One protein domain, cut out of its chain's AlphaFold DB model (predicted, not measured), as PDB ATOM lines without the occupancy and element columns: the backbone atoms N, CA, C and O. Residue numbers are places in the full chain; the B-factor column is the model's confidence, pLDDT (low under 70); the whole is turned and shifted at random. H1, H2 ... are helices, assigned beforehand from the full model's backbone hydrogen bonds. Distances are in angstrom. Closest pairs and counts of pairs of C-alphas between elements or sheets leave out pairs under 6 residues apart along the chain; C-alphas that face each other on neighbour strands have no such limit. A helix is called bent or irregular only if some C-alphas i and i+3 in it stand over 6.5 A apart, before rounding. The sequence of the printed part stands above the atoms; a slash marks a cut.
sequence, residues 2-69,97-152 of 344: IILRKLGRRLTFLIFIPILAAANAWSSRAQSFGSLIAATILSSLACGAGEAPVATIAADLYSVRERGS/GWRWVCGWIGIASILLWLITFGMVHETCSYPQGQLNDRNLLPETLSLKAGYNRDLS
ATOM      1  N   ILE A   2     -40.234  38.707 -33.341       70.06
ATOM      2  CA  ILE A   2     -39.278  39.784 -33.697       70.06
ATOM      3  C   ILE A   2     -37.831  39.345 -33.441       70.06
ATOM      4  O   ILE A   2     -36.949  39.502 -34.282       70.06
ATOM      5  N   ILE A   3     -37.624  38.720 -32.284       69.06
ATOM      6  CA  ILE A   3     -36.328  38.213 -31.846       69.06
ATOM      7  C   ILE A   3     -35.838  37.079 -32.755       69.06
ATOM      8  O   ILE A   3     -34.682  37.093 -33.153       69.06
ATOM      9  N   LEU A   4     -36.730  36.181 -33.181       69.88
ATOM     10  CA  LEU A   4     -36.428  35.094 -34.117       69.88
ATOM     11  C   LEU A   4     -35.902  35.613 -35.464       69.88
ATOM     12  O   LEU A   4     -34.901  35.116 -35.967       69.88
ATOM     13  N   ARG A   5     -36.554  36.639 -36.031       67.25
ATOM     14  CA  ARG A   5     -36.155  37.244 -37.316       67.25
ATOM     15  C   ARG A   5     -34.809  37.969 -37.251       67.25
ATOM     16  O   ARG A   5     -34.156  38.111 -38.279       67.25
ATOM     17  N   LYS A   6     -34.424  38.457 -36.069       69.19
ATOM     18  CA  LYS A   6     -33.179  39.208 -35.874       69.19
ATOM     19  C   LYS A   6     -32.015  38.324 -35.434       69.19
ATOM     20  O   LYS A   6     -30.914  38.491 -35.942       69.19
ATOM     21  N   LEU A   7     -32.242  37.438 -34.464       66.94
ATOM     22  CA  LEU A   7     -31.207  36.609 -33.845       66.94
ATOM     23  C   LEU A   7     -30.986  35.274 -34.561       66.94
ATOM     24  O   LEU A   7     -29.926  34.692 -34.386       66.94
ATOM     25  N   GLY A   8     -31.940  34.786 -35.353       70.88
ATOM     26  CA  GLY A   8     -31.879  33.429 -35.898       70.88
ATOM     27  C   GLY A   8     -32.511  32.395 -34.961       70.88
ATOM     28  O   GLY A   8     -32.874  32.678 -33.810       70.88
ATOM     29  N   ARG A   9     -32.717  31.182 -35.479       73.38
ATOM     30  CA  ARG A   9     -33.568  30.160 -34.844       73.38
ATOM     31  C   ARG A   9     -32.867  29.471 -33.688       73.38
ATOM     32  O   ARG A   9     -33.452  29.319 -32.617       73.38
ATOM     33  N   ARG A  10     -31.597  29.127 -33.873       78.12
ATOM     34  CA  ARG A  10     -30.785  28.435 -32.873       78.12
ATOM     35  C   ARG A  10     -30.475  29.337 -31.686       78.12
ATOM     36  O   ARG A  10     -30.647  28.924 -30.542       78.12
ATOM     37  N   LEU A  11     -30.080  30.586 -31.945       78.81
ATOM     38  CA  LEU A  11     -29.818  31.570 -30.888       78.81
ATOM     39  C   LEU A  11     -31.052  31.822 -30.017       78.81
ATOM     40  O   LEU A  11     -30.922  31.968 -28.804       78.81
ATOM     41  N   THR A  12     -32.245  31.829 -30.617       82.50
ATOM     42  CA  THR A  12     -33.494  31.984 -29.864       82.50
ATOM     43  C   THR A  12     -33.650  30.850 -28.842       82.50
ATOM     44  O   THR A  12     -33.821  31.122 -27.654       82.50
ATOM     45  N   PHE A  13     -33.480  29.586 -29.235       84.12
ATOM     46  CA  PHE A  13     -33.529  28.479 -28.274       84.12
ATOM     47  C   PHE A  13     -32.438  28.552 -27.201       84.12
ATOM     48  O   PHE A  13     -32.714  28.353 -26.016       84.12
ATOM     49  N   LEU A  14     -31.202  28.862 -27.601       85.94
ATOM     50  CA  LEU A  14     -30.062  28.890 -26.686       85.94
ATOM     51  C   LEU A  14     -30.163  29.988 -25.626       85.94
ATOM     52  O   LEU A  14     -29.573  29.827 -24.564       85.94
ATOM     53  N   ILE A  15     -30.899  31.068 -25.896       89.12
ATOM     54  CA  ILE A  15     -31.123  32.164 -24.948       89.12
ATOM     55  C   ILE A  15     -32.364  31.905 -24.089       89.12
ATOM     56  O   ILE A  15     -32.299  32.046 -22.871       89.12
ATOM     57  N   PHE A  16     -33.496  31.518 -24.685       90.06
ATOM     58  CA  PHE A  16     -34.766  31.477 -23.949       90.06
ATOM     59  C   PHE A  16     -34.987  30.202 -23.132       90.06
ATOM     60  O   PHE A  16     -35.546  30.293 -22.042       90.06
ATOM     61  N   ILE A  17     -34.502  29.035 -23.566       90.38
ATOM     62  CA  ILE A  17     -34.631  27.803 -22.767       90.38
ATOM     63  C   ILE A  17     -33.879  27.888 -21.416       90.38
ATOM     64  O   ILE A  17     -34.461  27.503 -20.398       90.38
ATOM     65  N   PRO A  18     -32.641  28.416 -21.309       92.00
ATOM     66  CA  PRO A  18     -31.999  28.552 -20.002       92.00
ATOM     67  C   PRO A  18     -32.647  29.647 -19.145       92.00
ATOM     68  O   PRO A  18     -32.690  29.502 -17.925       92.00
ATOM     69  N   ILE A  19     -33.218  30.700 -19.749       93.38
ATOM     70  CA  ILE A  19     -34.039  31.680 -19.014       93.38
ATOM     71  C   ILE A  19     -35.279  30.992 -18.430       93.38
ATOM     72  O   ILE A  19     -35.605  31.215 -17.265       93.38
ATOM     73  N   LEU A  20     -35.936  30.114 -19.195       93.00
ATOM     74  CA  LEU A  20     -37.060  29.306 -18.721       93.00
ATOM     75  C   LEU A  20     -36.646  28.407 -17.545       93.00
ATOM     76  O   LEU A  20     -37.345  28.354 -16.534       93.00
ATOM     77  N   ALA A  21     -35.495  27.736 -17.637       93.31
ATOM     78  CA  ALA A  21     -34.966  26.915 -16.551       93.31
ATOM     79  C   ALA A  21     -34.665  27.740 -15.287       93.31
ATOM     80  O   ALA A  21     -35.063  27.355 -14.185       93.31
ATOM     81  N   ALA A  22     -34.013  28.896 -15.440       93.50
ATOM     82  CA  ALA A  22     -33.693  29.797 -14.337       93.50
ATOM     83  C   ALA A  22     -34.957  30.362 -13.671       93.50
ATOM     84  O   ALA A  22     -35.038  30.406 -12.444       93.50
ATOM     85  N   ALA A  23     -35.968  30.734 -14.462       93.19
ATOM     86  CA  ALA A  23     -37.248  31.218 -13.958       93.19
ATOM     87  C   ALA A  23     -37.993  30.136 -13.161       93.19
ATOM     88  O   ALA A  23     -38.489  30.409 -12.073       93.19
ATOM     89  N   ASN A  24     -38.003  28.887 -13.635       92.12
ATOM     90  CA  ASN A  24     -38.608  27.769 -12.903       92.12
ATOM     91  C   ASN A  24     -37.840  27.412 -11.619       92.12
ATOM     92  O   ASN A  24     -38.448  27.146 -10.577       92.12
ATOM     93  N   ALA A  25     -36.505  27.485 -11.648       92.31
ATOM     94  CA  ALA A  25     -35.683  27.345 -10.451       92.31
ATOM     95  C   ALA A  25     -35.973  28.464  -9.434       92.31
ATOM     96  O   ALA A  25     -36.061  28.193  -8.233       92.31
ATOM     97  N   TRP A  26     -36.194  29.697  -9.900       93.31
ATOM     98  CA  TRP A  26     -36.622  30.813  -9.057       93.31
ATOM     99  C   TRP A  26     -38.015  30.565  -8.461       93.31
ATOM    100  O   TRP A  26     -38.169  30.653  -7.241       93.31
ATOM    101  N   SER A  27     -38.995  30.139  -9.265       89.88
ATOM    102  CA  SER A  27     -40.343  29.789  -8.792       89.88
ATOM    103  C   SER A  27     -40.321  28.722  -7.692       89.88
ATOM    104  O   SER A  27     -41.034  28.850  -6.701       89.88
ATOM    105  N   SER A  28     -39.442  27.715  -7.793       88.88
ATOM    106  CA  SER A  28     -39.325  26.653  -6.777       88.88
ATOM    107  C   SER A  28     -38.838  27.149  -5.403       88.88
ATOM    108  O   SER A  28     -39.134  26.548  -4.363       88.88
ATOM    109  N   ARG A  29     -38.094  28.264  -5.371       89.81
ATOM    110  CA  ARG A  29     -37.495  28.851  -4.159       89.81
ATOM    111  C   ARG A  29     -38.221  30.097  -3.656       89.81
ATOM    112  O   ARG A  29     -37.950  30.520  -2.534       89.81
ATOM    113  N   ALA A  30     -39.155  30.647  -4.427       87.94
ATOM    114  CA  ALA A  30     -39.907  31.838  -4.056       87.94
ATOM    115  C   ALA A  30     -40.672  31.636  -2.731       87.94
ATOM    116  O   ALA A  30     -41.356  30.632  -2.535       87.94
ATOM    117  N   GLN A  31     -40.529  32.597  -1.811       85.56
ATOM    118  CA  GLN A  31     -41.234  32.635  -0.514       85.56
ATOM    119  C   GLN A  31     -42.268  33.767  -0.441       85.56
ATOM    120  O   GLN A  31     -43.033  33.856   0.511       85.56
ATOM    121  N   SER A  32     -42.290  34.647  -1.446       92.56
ATOM    122  CA  SER A  32     -43.215  35.775  -1.541       92.56
ATOM    123  C   SER A  32     -44.091  35.629  -2.776       92.56
ATOM    124  O   SER A  32     -43.610  35.253  -3.848       92.56
ATOM    125  N   PHE A  33     -45.367  35.987  -2.637       87.62
ATOM    126  CA  PHE A  33     -46.337  35.984  -3.730       87.62
ATOM    127  C   PHE A  33     -45.877  36.847  -4.916       87.62
ATOM    128  O   PHE A  33     -45.945  36.411  -6.063       87.62
ATOM    129  N   GLY A  34     -45.313  38.030  -4.643       89.50
ATOM    130  CA  GLY A  34     -44.780  38.906  -5.692       89.50
ATOM    131  C   GLY A  34     -43.605  38.275  -6.444       89.50
ATOM    132  O   GLY A  34     -43.527  38.366  -7.668       89.50
ATOM    133  N   SER A  35     -42.733  37.556  -5.729       90.44
ATOM    134  CA  SER A  35     -41.627  36.814  -6.345       90.44
ATOM    135  C   SER A  35     -42.121  35.660  -7.218       90.44
ATOM    136  O   SER A  35     -41.511  35.388  -8.248       90.44
ATOM    137  N   LEU A  36     -43.207  34.989  -6.825       88.62
ATOM    138  CA  LEU A  36     -43.791  33.895  -7.600       88.62
ATOM    139  C   LEU A  36     -44.417  34.410  -8.901       88.62
ATOM    140  O   LEU A  36     -44.198  33.823  -9.961       88.62
ATOM    141  N   ILE A  37     -45.140  35.533  -8.846       88.88
ATOM    142  CA  ILE A  37     -45.695  36.178 -10.043       88.88
ATOM    143  C   ILE A  37     -44.573  36.601 -10.990       88.88
ATOM    144  O   ILE A  37     -44.634  36.284 -12.176       88.88
ATOM    145  N   ALA A  38     -43.532  37.268 -10.483       91.00
ATOM    146  CA  ALA A  38     -42.412  37.716 -11.306       91.00
ATOM    147  C   ALA A  38     -41.720  36.547 -12.027       91.00
ATOM    148  O   ALA A  38     -41.501  36.604 -13.239       91.00
ATOM    149  N   ALA A  39     -41.443  35.457 -11.306       91.31
ATOM    150  CA  ALA A  39     -40.843  34.258 -11.881       91.31
ATOM    151  C   ALA A  39     -41.772  33.581 -12.908       91.31
ATOM    152  O   ALA A  39     -41.321  33.162 -13.974       91.31
ATOM    153  N   THR A  40     -43.082  33.557 -12.648       88.56
ATOM    154  CA  THR A  40     -44.083  33.006 -13.576       88.56
ATOM    155  C   THR A  40     -44.165  33.823 -14.865       88.56
ATOM    156  O   THR A  40     -44.149  33.248 -15.956       88.56
ATOM    157  N   ILE A  41     -44.175  35.157 -14.771       89.75
ATOM    158  CA  ILE A  41     -44.155  36.052 -15.938       89.75
ATOM    159  C   ILE A  41     -42.900  35.793 -16.773       89.75
ATOM    160  O   ILE A  41     -42.997  35.606 -17.986       89.75
ATOM    161  N   LEU A  42     -41.731  35.715 -16.131       92.00
ATOM    162  CA  LEU A  42     -40.470  35.460 -16.824       92.00
ATOM    163  C   LEU A  42     -40.465  34.090 -17.518       92.00
ATOM    164  O   LEU A  42     -40.078  33.996 -18.682       92.00
ATOM    165  N   SER A  43     -40.937  33.043 -16.834       89.69
ATOM    166  CA  SER A  43     -41.043  31.698 -17.412       89.69
ATOM    167  C   SER A  43     -41.998  31.661 -18.611       89.69
ATOM    168  O   SER A  43     -41.685  31.047 -19.626       89.69
ATOM    169  N   SER A  44     -43.110  32.397 -18.551       86.50
ATOM    170  CA  SER A  44     -44.101  32.446 -19.633       86.50
ATOM    171  C   SER A  44     -43.559  33.173 -20.865       86.50
ATOM    172  O   SER A  44     -43.703  32.686 -21.985       86.50
ATOM    173  N   LEU A  45     -42.870  34.304 -20.667       86.50
ATOM    174  CA  LEU A  45     -42.207  35.037 -21.751       86.50
ATOM    175  C   LEU A  45     -41.129  34.187 -22.433       86.50
ATOM    176  O   LEU A  45     -41.025  34.182 -23.659       86.50
ATOM    177  N   ALA A  46     -40.343  33.452 -21.642       87.56
ATOM    178  CA  ALA A  46     -39.309  32.565 -22.154       87.56
ATOM    179  C   ALA A  46     -39.894  31.370 -22.922       87.56
ATOM    180  O   ALA A  46     -39.396  31.038 -23.998       87.56
ATOM    181  N   CYS A  47     -40.976  30.770 -22.417       84.00
ATOM    182  CA  CYS A  47     -41.684  29.683 -23.091       84.00
ATOM    183  C   CYS A  47     -42.230  30.131 -24.454       84.00
ATOM    184  O   CYS A  47     -41.912  29.506 -25.463       84.00
ATOM    185  N   GLY A  48     -42.958  31.253 -24.514       78.56
ATOM    186  CA  GLY A  48     -43.516  31.754 -25.777       78.56
ATOM    187  C   GLY A  48     -42.438  32.117 -26.807       78.56
ATOM    188  O   GLY A  48     -42.561  31.825 -27.994       78.56
ATOM    189  N   ALA A  49     -41.317  32.695 -26.364       79.38
ATOM    190  CA  ALA A  49     -40.190  32.966 -27.257       79.38
ATOM    191  C   ALA A  49     -39.504  31.685 -27.769       79.38
ATOM    192  O   ALA A  49     -39.007  31.682 -28.897       79.38
ATOM    193  N   GLY A  50     -39.474  30.624 -26.955       76.62
ATOM    194  CA  GLY A  50     -38.907  29.320 -27.295       76.62
ATOM    195  C   GLY A  50     -39.818  28.436 -28.151       76.62
ATOM    196  O   GLY A  50     -39.309  27.588 -28.872       76.62
ATOM    197  N   GLU A  51     -41.135  28.637 -28.127       76.31
ATOM    198  CA  GLU A  51     -42.089  27.882 -28.951       76.31
ATOM    199  C   GLU A  51     -42.075  28.343 -30.418       76.31
ATOM    200  O   GLU A  51     -42.034  27.522 -31.339       76.31
ATOM    201  N   ALA A  52     -41.996  29.659 -30.647       73.62
ATOM    202  CA  ALA A  52     -42.076  30.263 -31.979       73.62
ATOM    203  C   ALA A  52     -41.130  29.660 -33.051       73.62
ATOM    204  O   ALA A  52     -41.560  29.496 -34.197       73.62
ATOM    205  N   PRO A  53     -39.853  29.322 -32.769       74.75
ATOM    206  CA  PRO A  53     -38.958  28.750 -33.771       74.75
ATOM    207  C   PRO A  53     -39.346  27.328 -34.197       74.75
ATOM    208  O   PRO A  53     -39.092  26.963 -35.344       74.75
ATOM    209  N   VAL A  54     -39.973  26.531 -33.323       76.19
ATOM    210  CA  VAL A  54     -40.236  25.098 -33.556       76.19
ATOM    211  C   VAL A  54     -41.067  24.894 -34.821       76.19
ATOM    212  O   VAL A  54     -40.709  24.117 -35.708       76.19
ATOM    213  N   ALA A  55     -42.143  25.661 -34.947       70.88
ATOM    214  CA  ALA A  55     -43.051  25.536 -36.070       70.88
ATOM    215  C   ALA A  55     -42.463  26.110 -37.375       70.88
ATOM    216  O   ALA A  55     -42.708  25.581 -38.460       70.88
ATOM    217  N   THR A  56     -41.606  27.136 -37.277       70.44
ATOM    218  CA  THR A  56     -40.877  27.673 -38.440       70.44
ATOM    219  C   THR A  56     -39.850  26.689 -38.991       70.44
ATOM    220  O   THR A  56     -39.687  26.585 -40.202       70.44
ATOM    221  N   ILE A  57     -39.198  25.913 -38.121       74.12
ATOM    222  CA  ILE A  57     -38.273  24.852 -38.538       74.12
ATOM    223  C   ILE A  57     -39.046  23.726 -39.220       74.12
ATOM    224  O   ILE A  57     -38.630  23.259 -40.274       74.12
ATOM    225  N   ALA A  58     -40.197  23.327 -38.672       72.00
ATOM    226  CA  ALA A  58     -41.048  22.316 -39.295       72.00
ATOM    227  C   ALA A  58     -41.555  22.749 -40.684       72.00
ATOM    228  O   ALA A  58     -41.658  21.922 -41.589       72.00
ATOM    229  N   ALA A  59     -41.846  24.036 -40.887       68.12
ATOM    230  CA  ALA A  59     -42.217  24.548 -42.203       68.12
ATOM    231  C   ALA A  59     -41.056  24.460 -43.208       68.12
ATOM    232  O   ALA A  59     -41.277  24.094 -44.359       68.12
ATOM    233  N   ASP A  60     -39.829  24.741 -42.780       70.75
ATOM    234  CA  ASP A  60     -38.674  24.778 -43.680       70.75
ATOM    235  C   ASP A  60     -38.075  23.402 -43.979       70.75
ATOM    236  O   ASP A  60     -37.548  23.194 -45.069       70.75
ATOM    237  N   LEU A  61     -38.166  22.457 -43.040       71.94
ATOM    238  CA  LEU A  61     -37.559  21.133 -43.189       71.94
ATOM    239  C   LEU A  61     -38.322  20.234 -44.175       71.94
ATOM    240  O   LEU A  61     -37.730  19.348 -44.785       71.94
ATOM    241  N   TYR A  62     -39.631  20.452 -44.338       70.19
ATOM    242  CA  TYR A  62     -40.497  19.581 -45.135       70.19
ATOM    243  C   TYR A  62     -41.024  20.278 -46.386       70.19
ATOM    244  O   TYR A  62     -41.393  21.454 -46.364       70.19
ATOM    245  N   SER A  63     -41.116  19.531 -47.484       65.62
ATOM    246  CA  SER A  63     -41.699  20.001 -48.743       65.62
ATOM    247  C   SER A  63     -43.226  20.148 -48.633       65.62
ATOM    248  O   SER A  63     -43.882  19.412 -47.895       65.62
ATOM    249  N   VAL A  64     -43.830  21.079 -49.386       64.00
ATOM    250  CA  VAL A  64     -45.273  21.423 -49.308       64.00
ATOM    251  C   VAL A  64     -46.202  20.199 -49.385       64.00
ATOM    252  O   VAL A  64     -47.249  20.179 -48.739       64.00
ATOM    253  N   ARG A  65     -45.810  19.160 -50.131       63.28
ATOM    254  CA  ARG A  65     -46.601  17.937 -50.328       63.28
ATOM    255  C   ARG A  65     -46.557  16.982 -49.131       63.28
ATOM    256  O   ARG A  65     -47.560  16.334 -48.851       63.28
ATOM    257  N   GLU A  66     -45.432  16.919 -48.423       67.12
ATOM    258  CA  GLU A  66     -45.220  16.030 -47.269       67.12
ATOM    259  C   GLU A  66     -45.554  16.707 -45.933       67.12
ATOM    260  O   GLU A  66     -45.862  16.029 -44.951       67.12
ATOM    261  N   ARG A  67     -45.582  18.048 -45.913       63.12
ATOM    262  CA  ARG A  67     -45.867  18.869 -44.725       63.12
ATOM    263  C   ARG A  67     -47.130  18.447 -43.973       63.12
ATOM    264  O   ARG A  67     -47.125  18.499 -42.752       63.12
ATOM    265  N   GLY A  68     -48.193  18.020 -44.659       64.56
ATOM    266  CA  GLY A  68     -49.447  17.625 -44.003       64.56
ATOM    267  C   GLY A  68     -49.286  16.444 -43.040       64.56
ATOM    268  O   GLY A  68     -49.754  16.510 -41.908       64.56
ATOM    269  N   SER A  69     -48.567  15.396 -43.457       69.06
ATOM    270  CA  SER A  69     -48.325  14.207 -42.626       69.06
ATOM    271  C   SER A  69     -47.392  14.528 -41.457       69.06
ATOM    272  O   SER A  69     -47.661  14.172 -40.311       69.06
ATOM    273  N   GLY A  97     -45.288  17.613  -3.380       88.25
ATOM    274  CA  GLY A  97     -45.725  18.984  -3.161       88.25
ATOM    275  C   GLY A  97     -45.486  19.903  -4.359       88.25
ATOM    276  O   GLY A  97     -44.644  19.674  -5.230       88.25
ATOM    277  N   TRP A  98     -46.222  21.013  -4.385       85.88
ATOM    278  CA  TRP A  98     -46.279  21.930  -5.529       85.88
ATOM    279  C   TRP A  98     -44.932  22.585  -5.894       85.88
ATOM    280  O   TRP A  98     -44.709  22.935  -7.047       85.88
ATOM    281  N   ARG A  99     -43.995  22.737  -4.947       87.56
ATOM    282  CA  ARG A  99     -42.682  23.366  -5.215       87.56
ATOM    283  C   ARG A  99     -41.822  22.521  -6.155       87.56
ATOM    284  O   ARG A  99     -41.093  23.063  -6.987       87.56
ATOM    285  N   TRP A 100     -41.940  21.200  -6.042       89.25
ATOM    286  CA  TRP A 100     -41.256  20.255  -6.920       89.25
ATOM    287  C   TRP A 100     -41.854  20.222  -8.325       89.25
ATOM    288  O   TRP A 100     -41.131  19.886  -9.260       89.25
ATOM    289  N   VAL A 101     -43.101  20.681  -8.501       90.38
ATOM    290  CA  VAL A 101     -43.703  20.908  -9.825       90.38
ATOM    291  C   VAL A 101     -42.861  21.910 -10.625       90.38
ATOM    292  O   VAL A 101     -42.460  21.635 -11.748       90.38
ATOM    293  N   CYS A 102     -42.485  23.041 -10.026       89.06
ATOM    294  CA  CYS A 102     -41.591  24.004 -10.681       89.06
ATOM    295  C   CYS A 102     -40.163  23.455 -10.849       89.06
ATOM    296  O   CYS A 102     -39.507  23.710 -11.858       89.06
ATOM    297  N   GLY A 103     -39.678  22.692  -9.864       88.19
ATOM    298  CA  GLY A 103     -38.336  22.108  -9.883       88.19
ATOM    299  C   GLY A 103     -38.114  21.132 -11.044       88.19
ATOM    300  O   GLY A 103     -37.126  21.267 -11.769       88.19
ATOM    301  N   TRP A 104     -39.035  20.188 -11.267       90.38
ATOM    302  CA  TRP A 104     -38.888  19.198 -12.340       90.38
ATOM    303  C   TRP A 104     -38.981  19.840 -13.731       90.38
ATOM    304  O   TRP A 104     -38.201  19.476 -14.609       90.38
ATOM    305  N   ILE A 105     -39.852  20.842 -13.916       90.12
ATOM    306  CA  ILE A 105     -39.955  21.603 -15.174       90.12
ATOM    307  C   ILE A 105     -38.631  22.317 -15.462       90.12
ATOM    308  O   ILE A 105     -38.161  22.325 -16.601       90.12
ATOM    309  N   GLY A 106     -37.989  22.873 -14.429       90.50
ATOM    310  CA  GLY A 106     -36.659  23.472 -14.544       90.50
ATOM    311  C   GLY A 106     -35.609  22.469 -15.029       90.50
ATOM    312  O   GLY A 106     -34.879  22.757 -15.975       90.50
ATOM    313  N   ILE A 107     -35.575  21.266 -14.445       91.50
ATOM    314  CA  ILE A 107     -34.651  20.191 -14.848       91.50
ATOM    315  C   ILE A 107     -34.935  19.730 -16.285       91.50
ATOM    316  O   ILE A 107     -34.011  19.638 -17.093       91.50
ATOM    317  N   ALA A 108     -36.204  19.497 -16.628       91.31
ATOM    318  CA  ALA A 108     -36.616  19.104 -17.973       91.31
ATOM    319  C   ALA A 108     -36.224  20.162 -19.020       91.31
ATOM    320  O   ALA A 108     -35.754  19.817 -20.103       91.31
ATOM    321  N   SER A 109     -36.326  21.449 -18.671       90.31
ATOM    322  CA  SER A 109     -35.903  22.563 -19.529       90.31
ATOM    323  C   SER A 109     -34.386  22.578 -19.757       90.31
ATOM    324  O   SER A 109     -33.938  22.835 -20.871       90.31
ATOM    325  N   ILE A 110     -33.574  22.257 -18.743       92.06
ATOM    326  CA  ILE A 110     -32.109  22.152 -18.893       92.06
ATOM    327  C   ILE A 110     -31.740  20.968 -19.790       92.06
ATOM    328  O   ILE A 110     -30.892  21.105 -20.670       92.06
ATOM    329  N   LEU A 111     -32.391  19.817 -19.609       91.56
ATOM    330  CA  LEU A 111     -32.185  18.656 -20.478       91.56
ATOM    331  C   LEU A 111     -32.552  18.983 -21.932       91.56
ATOM    332  O   LEU A 111     -31.777  18.690 -22.841       91.56
ATOM    333  N   LEU A 112     -33.678  19.668 -22.150       88.38
ATOM    334  CA  LEU A 112     -34.081  20.155 -23.469       88.38
ATOM    335  C   LEU A 112     -33.037  21.111 -24.065       88.38
ATOM    336  O   LEU A 112     -32.731  21.028 -25.255       88.38
ATOM    337  N   TRP A 113     -32.460  21.997 -23.250       89.38
ATOM    338  CA  TRP A 113     -31.407  22.909 -23.687       89.38
ATOM    339  C   TRP A 113     -30.148  22.163 -24.134       89.38
ATOM    340  O   TRP A 113     -29.617  22.473 -25.198       89.38
ATOM    341  N   LEU A 114     -29.712  21.143 -23.387       88.75
ATOM    342  CA  LEU A 114     -28.557  20.311 -23.754       88.75
ATOM    343  C   LEU A 114     -28.785  19.565 -25.075       88.75
ATOM    344  O   LEU A 114     -27.905  19.543 -25.934       88.75
ATOM    345  N   ILE A 115     -29.984  19.005 -25.267       87.38
ATOM    346  CA  ILE A 115     -30.365  18.349 -26.526       87.38
ATOM    347  C   ILE A 115     -30.350  19.364 -27.672       87.38
ATOM    348  O   ILE A 115     -29.783  19.109 -28.734       87.38
ATOM    349  N   THR A 116     -30.930  20.543 -27.446       82.06
ATOM    350  CA  THR A 116     -31.006  21.612 -28.447       82.06
ATOM    351  C   THR A 116     -29.623  22.131 -28.829       82.06
ATOM    352  O   THR A 116     -29.367  22.388 -30.002       82.06
ATOM    353  N   PHE A 117     -28.708  22.227 -27.864       82.00
ATOM    354  CA  PHE A 117     -27.329  22.646 -28.094       82.00
ATOM    355  C   PHE A 117     -26.591  21.726 -29.078       82.00
ATOM    356  O   PHE A 117     -25.870  22.228 -29.943       82.00
ATOM    357  N   GLY A 118     -26.797  20.407 -28.966       76.31
ATOM    358  CA  GLY A 118     -26.142  19.407 -29.812       76.31
ATOM    359  C   GLY A 118     -26.857  19.099 -31.133       76.31
ATOM    360  O   GLY A 118     -26.191  18.832 -32.128       76.31
ATOM    361  N   MET A 119     -28.195  19.122 -31.167       76.38
ATOM    362  CA  MET A 119     -28.960  18.675 -32.341       76.38
ATOM    363  C   MET A 119     -29.404  19.804 -33.274       76.38
ATOM    364  O   MET A 119     -29.446  19.605 -34.489       76.38
ATOM    365  N   VAL A 120     -29.721  20.990 -32.747       69.50
ATOM    366  CA  VAL A 120     -30.244  22.085 -33.573       69.50
ATOM    367  C   VAL A 120     -29.086  22.838 -34.217       69.50
ATOM    368  O   VAL A 120     -28.404  23.640 -33.578       69.50
ATOM    369  N   HIS A 121     -28.891  22.580 -35.507       63.69
ATOM    370  CA  HIS A 121     -27.996  23.329 -36.386       63.69
ATOM    371  C   HIS A 121     -28.805  24.416 -37.111       63.69
ATOM    372  O   HIS A 121     -29.990  24.220 -37.386       63.69
ATOM    373  N   GLU A 122     -28.206  25.578 -37.394       59.97
ATOM    374  CA  GLU A 122     -28.897  26.621 -38.167       59.97
ATOM    375  C   GLU A 122     -29.131  26.118 -39.600       59.97
ATOM    376  O   GLU A 122     -28.216  26.090 -40.421       59.97
ATOM    377  N   THR A 123     -30.368  25.731 -39.917       51.44
ATOM    378  CA  THR A 123     -30.827  25.541 -41.298       51.44
ATOM    379  C   THR A 123     -31.142  26.905 -41.904       51.44
ATOM    380  O   THR A 123     -32.305  27.253 -42.115       51.44
ATOM    381  N   CYS A 124     -30.113  27.708 -42.166       47.72
ATOM    382  CA  CYS A 124     -30.243  28.745 -43.180       47.72
ATOM    383  C   CYS A 124     -30.255  28.044 -44.541       47.72
ATOM    384  O   CYS A 124     -29.325  27.312 -44.881       47.72
ATOM    385  N   SER A 125     -31.304  28.276 -45.333       42.97
ATOM    386  CA  SER A 125     -31.223  28.075 -46.778       42.97
ATOM    387  C   SER A 125     -30.198  29.073 -47.306       42.97
ATOM    388  O   SER A 125     -30.525  30.230 -47.567       42.97
ATOM    389  N   TYR A 126     -28.938  28.657 -47.406       42.31
ATOM    390  CA  TYR A 126     -27.989  29.356 -48.258       42.31
ATOM    391  C   TYR A 126     -28.588  29.362 -49.672       42.31
ATOM    392  O   TYR A 126     -29.106  28.324 -50.097       42.31
ATOM    393  N   PRO A 127     -28.571  30.489 -50.409       39.88
ATOM    394  CA  PRO A 127     -28.924  30.458 -51.823       39.88
ATOM    395  C   PRO A 127     -28.104  29.347 -52.493       39.88
ATOM    396  O   PRO A 127     -26.878  29.314 -52.356       39.88
ATOM    397  N   GLN A 128     -28.792  28.386 -53.127       39.69
ATOM    398  CA  GLN A 128     -28.170  27.253 -53.817       39.69
ATOM    399  C   GLN A 128     -27.119  27.797 -54.796       39.69
ATOM    400  O   GLN A 128     -27.477  28.378 -55.817       39.69
ATOM    401  N   GLY A 129     -25.832  27.658 -54.462       46.66
ATOM    402  CA  GLY A 129     -24.738  28.106 -55.332       46.66
ATOM    403  C   GLY A 129     -23.439  28.586 -54.671       46.66
ATOM    404  O   GLY A 129     -22.496  28.850 -55.407       46.66
ATOM    405  N   GLN A 130     -23.338  28.707 -53.337       46.62
ATOM    406  CA  GLN A 130     -22.123  29.249 -52.682       46.62
ATOM    407  C   GLN A 130     -21.468  28.375 -51.594       46.62
ATOM    408  O   GLN A 130     -20.533  28.830 -50.938       46.62
ATOM    409  N   LEU A 131     -21.892  27.127 -51.389       48.56
ATOM    410  CA  LEU A 131     -21.298  26.284 -50.345       48.56
ATOM    411  C   LEU A 131     -20.074  25.520 -50.868       48.56
ATOM    412  O   LEU A 131     -20.174  24.690 -51.765       48.56
ATOM    413  N   ASN A 132     -18.913  25.815 -50.283       49.31
ATOM    414  CA  ASN A 132     -17.683  25.049 -50.445       49.31
ATOM    415  C   ASN A 132     -17.733  23.883 -49.433       49.31
ATOM    416  O   ASN A 132     -17.671  24.122 -48.227       49.31
ATOM    417  N   ASP A 133     -17.863  22.637 -49.903       56.31
ATOM    418  CA  ASP A 133     -18.205  21.439 -49.098       56.31
ATOM    419  C   ASP A 133     -17.274  21.132 -47.902       56.31
ATOM    420  O   ASP A 133     -17.587  20.302 -47.050       56.31
ATOM    421  N   ARG A 134     -16.119  21.798 -47.787       53.47
ATOM    422  CA  ARG A 134     -15.097  21.491 -46.773       53.47
ATOM    423  C   ARG A 134     -15.296  22.146 -45.396       53.47
ATOM    424  O   ARG A 134     -14.696  21.660 -44.443       53.47
ATOM    425  N   ASN A 135     -16.150  23.171 -45.255       52.00
ATOM    426  CA  ASN A 135     -16.309  23.942 -43.997       52.00
ATOM    427  C   ASN A 135     -17.737  23.945 -43.401       52.00
ATOM    428  O   ASN A 135     -18.025  24.709 -42.479       52.00
ATOM    429  N   LEU A 136     -18.623  23.061 -43.870       56.38
ATOM    430  CA  LEU A 136     -20.050  23.043 -43.510       56.38
ATOM    431  C   LEU A 136     -20.320  22.898 -42.000       56.38
ATOM    432  O   LEU A 136     -21.201  23.563 -41.465       56.38
ATOM    433  N   LEU A 137     -19.567  22.061 -41.283       53.81
ATOM    434  CA  LEU A 137     -19.811  21.771 -39.861       53.81
ATOM    435  C   LEU A 137     -19.494  22.948 -38.910       53.81
ATOM    436  O   LEU A 137     -20.365  23.313 -38.122       53.81
ATOM    437  N   PRO A 138     -18.308  23.592 -38.951       54.19
ATOM    438  CA  PRO A 138     -18.028  24.740 -38.083       54.19
ATOM    439  C   PRO A 138     -18.858  25.987 -38.437       54.19
ATOM    440  O   PRO A 138     -19.141  26.800 -37.557       54.19
ATOM    441  N   GLU A 139     -19.280  26.138 -39.695       52.53
ATOM    442  CA  GLU A 139     -20.042  27.305 -40.153       52.53
ATOM    443  C   GLU A 139     -21.546  27.188 -39.842       52.53
ATOM    444  O   GLU A 139     -22.146  28.153 -39.366       52.53
ATOM    445  N   THR A 140     -22.135  25.991 -39.952       51.62
ATOM    446  CA  THR A 140     -23.513  25.702 -39.484       51.62
ATOM    447  C   THR A 140     -23.646  25.718 -37.956       51.62
ATOM    448  O   THR A 140     -24.729  25.965 -37.414       51.62
ATOM    449  N   LEU A 141     -22.533  25.506 -37.242       53.00
ATOM    450  CA  LEU A 141     -22.425  25.658 -35.790       53.00
ATOM    451  C   LEU A 141     -22.139  27.104 -35.341       53.00
ATOM    452  O   LEU A 141     -22.123  27.370 -34.133       53.00
ATOM    453  N   SER A 142     -21.948  28.050 -36.262       50.41
ATOM    454  CA  SER A 142     -21.654  29.440 -35.918       50.41
ATOM    455  C   SER A 142     -22.880  30.148 -35.338       50.41
ATOM    456  O   SER A 142     -23.919  30.285 -35.981       50.41
ATOM    457  N   LEU A 143     -22.725  30.687 -34.125       53.41
ATOM    458  CA  LEU A 143     -23.733  31.496 -33.424       53.41
ATOM    459  C   LEU A 143     -24.159  32.753 -34.205       53.41
ATOM    460  O   LEU A 143     -25.138  33.381 -33.836       53.41
ATOM    461  N   LYS A 144     -23.428  33.162 -35.250       51.00
ATOM    462  CA  LYS A 144     -23.684  34.406 -35.997       51.00
ATOM    463  C   LYS A 144     -24.341  34.194 -37.364       51.00
ATOM    464  O   LYS A 144     -24.713  35.185 -37.985       51.00
ATOM    465  N   ALA A 145     -24.504  32.950 -37.821       48.88
ATOM    466  CA  ALA A 145     -24.938  32.639 -39.189       48.88
ATOM    467  C   ALA A 145     -26.376  33.100 -39.526       48.88
ATOM    468  O   ALA A 145     -26.691  33.298 -40.694       48.88
ATOM    469  N   GLY A 146     -27.232  33.320 -38.519       51.84
ATOM    470  CA  GLY A 146     -28.610  33.810 -38.687       51.84
ATOM    471  C   GLY A 146     -28.855  35.261 -38.240       51.84
ATOM    472  O   GLY A 146     -30.005  35.700 -38.234       51.84
ATOM    473  N   TYR A 147     -27.820  36.008 -37.823       57.22
ATOM    474  CA  TYR A 147     -27.991  37.352 -37.254       57.22
ATOM    475  C   TYR A 147     -28.140  38.418 -38.346       57.22
ATOM    476  O   TYR A 147     -27.159  38.834 -38.967       57.22
ATOM    477  N   ASN A 148     -29.364  38.901 -38.552       59.91
ATOM    478  CA  ASN A 148     -29.656  39.897 -39.577       59.91
ATOM    479  C   ASN A 148     -29.389  41.316 -39.034       59.91
ATOM    480  O   ASN A 148     -30.214  41.883 -38.309       59.91
ATOM    481  N   ARG A 149     -28.206  41.875 -39.338       55.78
ATOM    482  CA  ARG A 149     -27.762  43.198 -38.844       55.78
ATOM    483  C   ARG A 149     -28.606  44.361 -39.366       55.78
ATOM    484  O   ARG A 149     -28.755  45.344 -38.644       55.78
ATOM    485  N   ASP A 150     -29.190  44.213 -40.550       60.41
ATOM    486  CA  ASP A 150     -29.867  45.304 -41.261       60.41
ATOM    487  C   ASP A 150     -31.357  45.424 -40.899       60.41
ATOM    488  O   ASP A 150     -32.026  46.398 -41.247       60.41
ATOM    489  N   LEU A 151     -31.898  44.456 -40.149       63.09
ATOM    490  CA  LEU A 151     -33.291  44.475 -39.723       63.09
ATOM    491  C   LEU A 151     -33.458  45.314 -38.443       63.09
ATOM    492  O   LEU A 151     -33.129  44.885 -37.329       63.09
ATOM    493  N   SER A 152     -34.026  46.513 -38.585       71.75
ATOM    494  CA  SER A 152     -34.464  47.307 -37.432       71.75
ATOM    495  C   SER A 152     -35.561  46.566 -36.660       71.75
ATOM    496  O   SER A 152     -36.516  46.045 -37.244       71.75
TER     497      SER A 152
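Overview. This is residues 2 to 69 and 97 to 152 of the 344 residues of the protein "MFS domain-containing protein" of Talaromyces cellulolyticus (UniProt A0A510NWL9). Three long, nearly aligned helices make the body: H2 lies in the middle, with H3 packed on one side of it and H4 on another, and H3 and H4 apart from each other. The short H1 stands steeply near the first residues of H2, the short H5 touches no helix, and residues 126 to 136, of which 136 belongs to H5, stick out. The printed part has 124 residues, with five named helices in the order H1 to H5 and no named strand, and its class is all helix. The whole is loose, with a radius of gyration of the C-alphas of 17.6 A, and elongated, with spans of 57 by 36 by 28 A.

Arrangement. H1, residues 2 to 7, is close to but not clearly touching H2, residues 9 to 29; the closest C-alphas, of Leu 4 and Thr 12, are 6.0 A apart, at a steep tilt of 67 degrees. H3, residues 33 to 61, was assigned as one helix by its hydrogen bonds but is bent: C-alphas 50 and 53 are 6.5 A apart, and its arms H3a, residues 33 to 50, and H3b, residues 53 to 61, stand at 10 degrees. H2 and H3a form a helical hairpin, running opposite ways at a shallow tilt of 19 degrees, their closest C-alphas those of Leu 20 and Ser 43 at 4.8 A. H2 touches H3b with residues 9 to 13 alone, closest at the C-alphas of Arg 9 and Pro 53, 5.7 A. H4, residues 98 to 119, touches H2 at a shallow tilt of 20 degrees, opposite ways; the closest C-alphas, of Ala 21 and Gly 106, are 4.3 A apart. H4 is apart from H3a and H3b. H5, residues 136 to 140, touches no helix. Each O i to N i+4 pair is within hydrogen-bond range in H1, H3a, H3b and H5; in H2 it is 14 of 17, in H4 17 of 18.

Along the chain. H1 begins at C-alpha 2, (-39.278, 39.784, -33.697). H2 is 31.0 A long and neither bent nor irregular, but only just: C-alphas 15 and 18 are 6.2 A apart. H3a is 25.6 A long and H3b 12.2 A. H4 is 32.1 A long and starts at C-alpha 98, (-46.279, 21.930, -5.529). H5 ends at C-alpha 140, (-23.513, 25.702, -39.484).

Size, cuts and confidence. The C-alphas farthest apart, of Gln 31 and Gly 129, are 57.4 A apart. Residues 70 to 96 are not printed, and C-alphas 69 and 97 are 39.8 A apart across this cut, which falls in the link from H3 to H4. The links H1 to H2 and H2 to H3 are tight, and H4 to H5 is long. Mean pLDDT of the printed part is 74.8; it is under 70 in residues 3 to 7, 59, 63 to 69 and 120 to 151.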